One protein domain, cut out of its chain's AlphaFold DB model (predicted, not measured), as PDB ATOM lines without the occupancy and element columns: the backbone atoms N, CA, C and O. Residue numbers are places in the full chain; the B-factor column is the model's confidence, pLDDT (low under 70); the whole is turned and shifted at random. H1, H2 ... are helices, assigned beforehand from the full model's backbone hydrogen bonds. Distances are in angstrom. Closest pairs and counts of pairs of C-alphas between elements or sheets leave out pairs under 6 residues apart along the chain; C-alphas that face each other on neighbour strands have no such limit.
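What this domain is: This is residues 272 to 326 of the 326 residues of an uncharacterized protein of Gammaproteobacteria bacterium (UniProt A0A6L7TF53). One long helix, H1, runs along most of a short rod, and a much shorter helix, H2, folds back beside its last part to make a lopsided helical hairpin. Two stretches without a named element, residues 272 to 285 before H1 and residues 320 to 326 after H2, lie to the side of H1 and fill out the rest of the body. The printed part has 55 residues with two named helices, H1 then H2, and no named strand; 28 residues are in these helices, and the class is all helix. The whole is compact, with a radius of gyration of the C-alphas of 11.1 A, and the C-alphas span 36 by 16 by 15 A.

Where its parts are: H1 holds residues 286 to 305 and measures 28.6 A from C-alpha 286 at (94.829, 1.087, 71.989) to C-alpha 305 at (99.939, 4.647, 44.081). H2 holds residues 312 to 319, is 10.2 A long, and ends with C-alpha 319 at (106.599, -4.687, 55.289).

How they stand to each other: H1 touches H2 with residues 299 to 304 alone. The closest C-alphas of the two are those of Ala 303 and Leu 312, 5.6 A apart. Their lines stand at a shallow tilt of 31 degrees and they run opposite ways, a helical hairpin. In H1 every O i to N i+4 pair is within hydrogen-bond range; in H2 3 of 4 are.

The domain as a whole: The two C-alphas farthest apart are those of Asp 285 and Arg 308, at 36.4 A. The printed part has no cut and ends at residue 326, the chain's last residue. The link from H1 to H2, with 6 residues, is short. The mean pLDDT of the printed part is 85.5; residues 307 to 312, of which 312 belongs to H2, are under 70.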
ATOM      1  N   ASP A 272     112.423  -1.290  52.389       86.88
ATOM      2  CA  ASP A 272     112.428   0.068  52.920       86.88
ATOM      3  C   ASP A 272     110.980   0.514  53.127       86.88
ATOM      4  O   ASP A 272     110.248   0.759  52.167       86.88
ATOM      5  N   TYR A 273     110.562   0.563  54.384       84.75
ATOM      6  CA  TYR A 273     109.262   1.081  54.803       84.75
ATOM      7  C   TYR A 273     109.378   2.464  55.461       84.75
ATOM      8  O   TYR A 273     108.456   2.920  56.136       84.75
ATOM      9  N   GLY A 274     110.504   3.153  55.250       88.12
ATOM     10  CA  GLY A 274     110.788   4.448  55.846       88.12
ATOM     11  C   GLY A 274     110.981   4.367  57.360       88.12
ATOM     12  O   GLY A 274     111.486   3.384  57.892       88.12
ATOM     13  N   ASN A 275     110.585   5.435  58.052       90.31
ATOM     14  CA  ASN A 275     110.651   5.535  59.508       90.31
ATOM     15  C   ASN A 275     109.230   5.743  60.050       90.31
ATOM     16  O   ASN A 275     108.852   6.901  60.275       90.31
ATOM     17  N   PRO A 276     108.420   4.676  60.196       91.88
ATOM     18  CA  PRO A 276     107.113   4.804  60.826       91.88
ATOM     19  C   PRO A 276     107.282   5.334  62.249       91.88
ATOM     20  O   PRO A 276     108.281   5.061  62.919       91.88
ATOM     21  N   SER A 277     106.327   6.138  62.705       94.88
ATOM     22  CA  SER A 277     106.392   6.708  64.050       94.88
ATOM     23  C   SER A 277     105.921   5.726  65.127       94.88
ATOM     24  O   SER A 277     106.235   5.923  66.300       94.88
ATOM     25  N   VAL A 278     105.224   4.659  64.720       94.62
ATOM     26  CA  VAL A 278     104.895   3.480  65.533       94.62
ATOM     27  C   VAL A 278     105.162   2.229  64.698       94.62
ATOM     28  O   VAL A 278     104.550   2.047  63.649       94.62
ATOM     29  N   THR A 279     106.054   1.359  65.168       94.31
ATOM     30  CA  THR A 279     106.286   0.036  64.567       94.31
ATOM     31  C   THR A 279     105.315  -1.001  65.123       94.31
ATOM     32  O   THR A 279     104.704  -0.794  66.175       94.31
ATOM     33  N   ALA A 280     105.215  -2.168  64.482       91.00
ATOM     34  CA  ALA A 280     104.441  -3.287  65.024       91.00
ATOM     35  C   ALA A 280     104.885  -3.677  66.450       91.00
ATOM     36  O   ALA A 280     104.054  -4.056  67.277       91.00
ATOM     37  N   SER A 281     106.180  -3.551  66.761       92.94
ATOM     38  CA  SER A 281     106.726  -3.831  68.094       92.94
ATOM     39  C   SER A 281     106.360  -2.792  69.165       92.94
ATOM     40  O   SER A 281     106.353  -3.124  70.351       92.94
ATOM     41  N   ASP A 282     105.993  -1.572  68.763       95.75
ATOM     42  CA  ASP A 282     105.589  -0.486  69.668       95.75
ATOM     43  C   ASP A 282     104.107  -0.575  70.081       95.75
ATOM     44  O   ASP A 282     103.649   0.170  70.950       95.75
ATOM     45  N   VAL A 283     103.329  -1.476  69.467       94.94
ATOM     46  CA  VAL A 283     101.889  -1.621  69.721       94.94
ATOM     47  C   VAL A 283     101.643  -2.329  71.054       94.94
ATOM     48  O   VAL A 283     101.522  -3.551  71.132       94.94
ATOM     49  N   VAL A 284     101.525  -1.539  72.119       97.00
ATOM     50  CA  VAL A 284     101.289  -2.024  73.492       97.00
ATOM     51  C   VAL A 284      99.934  -1.603  74.063       97.00
ATOM     52  O   VAL A 284      99.507  -2.117  75.098       97.00
ATOM     53  N   ASP A 285      99.232  -0.688  73.395       96.81
ATOM     54  CA  ASP A 285      97.945  -0.162  73.836       96.81
ATOM     55  C   ASP A 285      97.028   0.216  72.660       96.81
ATOM     56  O   ASP A 285      97.326   0.024  71.481       96.81
ATOM     57  N   ARG A 286      95.839   0.730  72.987       96.12
ATOM     58  CA  ARG A 286      94.829   1.087  71.989       96.12
ATOM     59  C   ARG A 286      95.237   2.282  71.126       96.12
ATOM     60  O   ARG A 286      94.779   2.361  69.986       96.12
ATOM     61  N   ASP A 287      95.992   3.232  71.661       97.56
ATOM     62  CA  ASP A 287      96.323   4.456  70.934       97.56
ATOM     63  C   ASP A 287      97.486   4.208  69.970       97.56
ATOM     64  O   ASP A 287      97.364   4.549  68.792       97.56
ATOM     65  N   THR A 288      98.511   3.473  70.407       96.44
ATOM     66  CA  THR A 288      99.574   2.940  69.539       96.44
ATOM     67  C   THR A 288      99.011   2.026  68.446       96.44
ATOM     68  O   THR A 288      99.364   2.193  67.283       96.44
ATOM     69  N   LEU A 289      98.035   1.154  68.748       95.12
ATOM     70  CA  LEU A 289      97.365   0.332  67.727       95.12
ATOM     71  C   LEU A 289      96.649   1.169  66.656       95.12
ATOM     72  O   LEU A 289      96.733   0.859  65.470       95.12
ATOM     73  N   LYS A 290      95.909   2.216  67.046       96.38
ATOM     74  CA  LYS A 290      95.239   3.091  66.066       96.38
ATOM     75  C   LYS A 290      96.257   3.767  65.159       96.38
ATOM     76  O   LYS A 290      96.022   3.850  63.958       96.38
ATOM     77  N   GLN A 291      97.343   4.268  65.742       95.75
ATOM     78  CA  GLN A 291      98.389   4.961  65.006       95.75
ATOM     79  C   GLN A 291      99.091   4.017  64.029       95.75
ATOM     80  O   GLN A 291      99.145   4.333  62.844       95.75
ATOM     81  N   PHE A 292      99.481   2.828  64.493       94.69
ATOM     82  CA  PHE A 292     100.001   1.749  63.656       94.69
ATOM     83  C   PHE A 292      99.066   1.449  62.477       94.69
ATOM     84  O   PHE A 292      99.464   1.565  61.329       94.69
ATOM     85  N   VAL A 293      97.775   1.183  62.723       94.12
ATOM     86  CA  VAL A 293      96.805   0.879  61.650       94.12
ATOM     87  C   VAL A 293      96.675   2.017  60.627       94.12
ATOM     88  O   VAL A 293      96.510   1.757  59.433       94.12
ATOM     89  N   ILE A 294      96.726   3.277  61.072       94.00
ATOM     90  CA  ILE A 294      96.684   4.441  60.178       94.00
ATOM     91  C   ILE A 294      97.951   4.499  59.316       94.00
ATOM     92  O   ILE A 294      97.844   4.692  58.104       94.00
ATOM     93  N   GLU A 295      99.130   4.314  59.910       93.50
ATOM     94  CA  GLU A 295     100.413   4.333  59.199       93.50
ATOM     95  C   GLU A 295     100.560   3.152  58.239       93.50
ATOM     96  O   GLU A 295     100.844   3.382  57.063       93.50
ATOM     97  N   ALA A 296     100.231   1.931  58.672       91.94
ATOM     98  CA  ALA A 296     100.139   0.738  57.832       91.94
ATOM     99  C   ALA A 296      99.259   0.986  56.601       91.94
ATOM    100  O   ALA A 296      99.626   0.693  55.460       91.94
ATOM    101  N   GLY A 297      98.068   1.552  56.835       90.94
ATOM    102  CA  GLY A 297      97.094   1.850  55.792       90.94
ATOM    103  C   GLY A 297      97.603   2.898  54.805       90.94
ATOM    104  O   GLY A 297      97.456   2.718  53.594       90.94
ATOM    105  N   ASN A 298      98.228   3.966  55.303       90.62
ATOM    106  CA  ASN A 298      98.823   5.007  54.467       90.62
ATOM    107  C   ASN A 298      99.976   4.452  53.635       90.62
ATOM    108  O   ASN A 298      99.959   4.609  52.417       90.62
ATOM    109  N   TYR A 299     100.899   3.724  54.264       89.44
ATOM    110  CA  TYR A 299     102.010   3.068  53.588       89.44
ATOM    111  C   TYR A 299     101.513   2.119  52.489       89.44
ATOM    112  O   TYR A 299     101.990   2.165  51.357       89.44
ATOM    113  N   PHE A 300     100.486   1.310  52.762       86.62
ATOM    114  CA  PHE A 300      99.892   0.427  51.759       86.62
ATOM    115  C   PHE A 300      99.270   1.199  50.584       86.62
ATOM    116  O   PHE A 300      99.433   0.806  49.427       86.62
ATOM    117  N   ILE A 301      98.556   2.296  50.854       85.75
ATOM    118  CA  ILE A 301      97.959   3.148  49.814       85.75
ATOM    119  C   ILE A 301      99.046   3.825  48.972       85.75
ATOM    120  O   ILE A 301      98.913   3.880  47.749       85.75
ATOM    121  N   GLU A 302     100.103   4.336  49.599       85.44
ATOM    122  CA  GLU A 302     101.242   4.968  48.926       85.44
ATOM    123  C   GLU A 302     101.991   3.962  48.057       85.44
ATOM    124  O   GLU A 302     102.135   4.187  46.854       85.44
ATOM    125  N   ALA A 303     102.313   2.790  48.609       83.00
ATOM    126  CA  ALA A 303     102.903   1.684  47.868       83.00
ATOM    127  C   ALA A 303     102.041   1.271  46.662       83.00
ATOM    128  O   ALA A 303     102.564   0.910  45.615       83.00
ATOM    129  N   GLN A 304     100.710   1.346  46.747       77.88
ATOM    130  CA  GLN A 304      99.860   1.089  45.579       77.88
ATOM    131  C   GLN A 304      99.847   2.223  44.549       77.88
ATOM    132  O   GLN A 304      99.669   1.955  43.361       77.88
ATOM    133  N   ARG A 305      99.977   3.480  44.977       78.88
ATOM    134  CA  ARG A 305      99.939   4.647  44.081       78.88
ATOM    135  C   ARG A 305     101.216   4.796  43.273       78.88
ATOM    136  O   ARG A 305     101.133   5.161  42.100       78.88
ATOM    137  N   ASP A 306     102.355   4.509  43.889       70.00
ATOM    138  CA  ASP A 306     103.656   4.742  43.271       70.00
ATOM    139  C   ASP A 306     103.978   3.771  42.138       70.00
ATOM    140  O   ASP A 306     104.835   4.068  41.305       70.00
ATOM    141  N   THR A 307     103.249   2.659  42.007       61.47
ATOM    142  CA  THR A 307     103.556   1.681  40.959       61.47
ATOM    143  C   THR A 307     102.403   1.330  40.051       61.47
ATOM    144  O   THR A 307     101.351   0.842  40.455       61.47
ATOM    145  N   ARG A 308     102.690   1.480  38.757       57.53
ATOM    146  CA  ARG A 308     101.921   0.877  37.666       57.53
ATOM    147  C   ARG A 308     102.091  -0.645  37.608       57.53
ATOM    148  O   ARG A 308     101.265  -1.312  36.993       57.53
ATOM    149  N   ASP A 309     103.114  -1.179  38.270       59.38
ATOM    150  CA  ASP A 309     103.339  -2.608  38.447       59.38
ATOM    151  C   ASP A 309     102.675  -3.083  39.746       59.38
ATOM    152  O   ASP A 309     103.035  -2.648  40.834       59.38
ATOM    153  N   GLY A 310     101.738  -4.035  39.669       59.06
ATOM    154  CA  GLY A 310     101.048  -4.639  40.828       59.06
ATOM    155  C   GLY A 310     101.951  -5.395  41.829       59.06
ATOM    156  O   GLY A 310     101.462  -6.176  42.644       59.06
ATOM    157  N   ILE A 311     103.267  -5.184  41.758       61.84
ATOM    158  CA  ILE A 311     104.326  -5.783  42.568       61.84
ATOM    159  C   ILE A 311     104.388  -5.143  43.968       61.84
ATOM    160  O   ILE A 311     104.594  -5.876  44.938       61.84
ATOM    161  N   LEU A 312     104.135  -3.834  44.134       63.69
ATOM    162  CA  LEU A 312     104.252  -3.191  45.457       63.69
ATOM    163  C   LEU A 312     103.163  -3.580  46.449       63.69
ATOM    164  O   LEU A 312     103.446  -3.648  47.638       63.69
ATOM    165  N   GLY A 313     101.964  -3.964  45.998       70.12
ATOM    166  CA  GLY A 313     100.959  -4.534  46.906       70.12
ATOM    167  C   GLY A 313     101.467  -5.786  47.636       70.12
ATOM    168  O   GLY A 313     100.962  -6.144  48.695       70.12
ATOM    169  N   SER A 314     102.487  -6.445  47.088       77.38
ATOM    170  CA  SER A 314     103.141  -7.586  47.714       77.38
ATOM    171  C   SER A 314     104.361  -7.193  48.556       77.38
ATOM    172  O   SER A 314     104.567  -7.807  49.594       77.38
ATOM    173  N   VAL A 315     105.113  -6.149  48.183       81.81
ATOM    174  CA  VAL A 315     106.161  -5.557  49.045       81.81
ATOM    175  C   VAL A 315     105.543  -4.977  50.314       81.81
ATOM    176  O   VAL A 315     106.029  -5.230  51.411       81.81
ATOM    177  N   ALA A 316     104.405  -4.294  50.184       84.38
ATOM    178  CA  ALA A 316     103.686  -3.747  51.318       84.38
ATOM    179  C   ALA A 316     103.217  -4.840  52.289       84.38
ATOM    180  O   ALA A 316     103.302  -4.672  53.497       84.38
ATOM    181  N   LYS A 317     102.807  -6.009  51.774       82.88
ATOM    182  CA  LYS A 317     102.493  -7.179  52.614       82.88
ATOM    183  C   LYS A 317     103.703  -7.715  53.372       82.88
ATOM    184  O   LYS A 317     103.518  -8.250  54.456       82.88
ATOM    185  N   VAL A 318     104.901  -7.640  52.790       86.75
ATOM    186  CA  VAL A 318     106.130  -8.050  53.482       86.75
ATOM    187  C   VAL A 318     106.463  -7.044  54.582       86.75
ATOM    188  O   VAL A 318     106.705  -7.469  55.703       86.75
ATOM    189  N   ALA A 319     106.379  -5.741  54.295       87.06
ATOM    190  CA  ALA A 319     106.599  -4.687  55.289       87.06
ATOM    191  C   ALA A 319     105.654  -4.811  56.493       87.06
ATOM    192  O   ALA A 319     106.127  -4.860  57.618       87.06
ATOM    193  N   MET A 320     104.349  -4.990  56.256       86.06
ATOM    194  CA  MET A 320     103.337  -5.135  57.321       86.06
ATOM    195  C   MET A 320     103.487  -6.412  58.174       86.06
ATOM    196  O   MET A 320     102.681  -6.670  59.065       86.06
ATOM    197  N   ARG A 321     104.454  -7.280  57.858       84.81
ATOM    198  CA  ARG A 321     104.792  -8.478  58.642       84.81
ATOM    199  C   ARG A 321     106.132  -8.357  59.357       84.81
ATOM    200  O   ARG A 321     106.455  -9.234  60.154       84.81
ATOM    201  N   ASP A 322     106.919  -7.334  59.039       85.94
ATOM    202  CA  ASP A 322     108.145  -7.033  59.762       85.94
ATOM    203  C   ASP A 322     107.765  -6.435  61.120       85.94
ATOM    204  O   ASP A 322     106.928  -5.541  61.206       85.94
ATOM    205  N   VAL A 323     108.384  -6.926  62.193       85.50
ATOM    206  CA  VAL A 323     108.156  -6.413  63.553       85.50
ATOM    207  C   VAL A 323     108.580  -4.950  63.705       85.50
ATOM    208  O   VAL A 323     108.071  -4.255  64.580       85.50
ATOM    209  N   ASN A 324     109.486  -4.485  62.845       87.50
ATOM    210  CA  ASN A 324     109.937  -3.099  62.781       87.50
ATOM    211  C   ASN A 324     109.203  -2.295  61.691       87.50
ATOM    212  O   ASN A 324     109.461  -1.104  61.535       87.50
ATOM    213  N   GLY A 325     108.323  -2.943  60.924       85.00
ATOM    214  CA  GLY A 325     107.544  -2.318  59.862       85.00
ATOM    215  C   GLY A 325     106.316  -1.554  60.372       85.00
ATOM    216  O   GLY A 325     105.972  -1.651  61.559       85.00
ATOM    217  N   PRO A 326     105.673  -0.781  59.474       77.44
ATOM    218  CA  PRO A 326     104.393  -0.129  59.710       77.44
ATOM    219  C   PRO A 326     103.225  -1.110  59.681       77.44
ATOM    220  O   PRO A 326     103.355  -2.246  59.165       77.44
TER     221      PRO A 326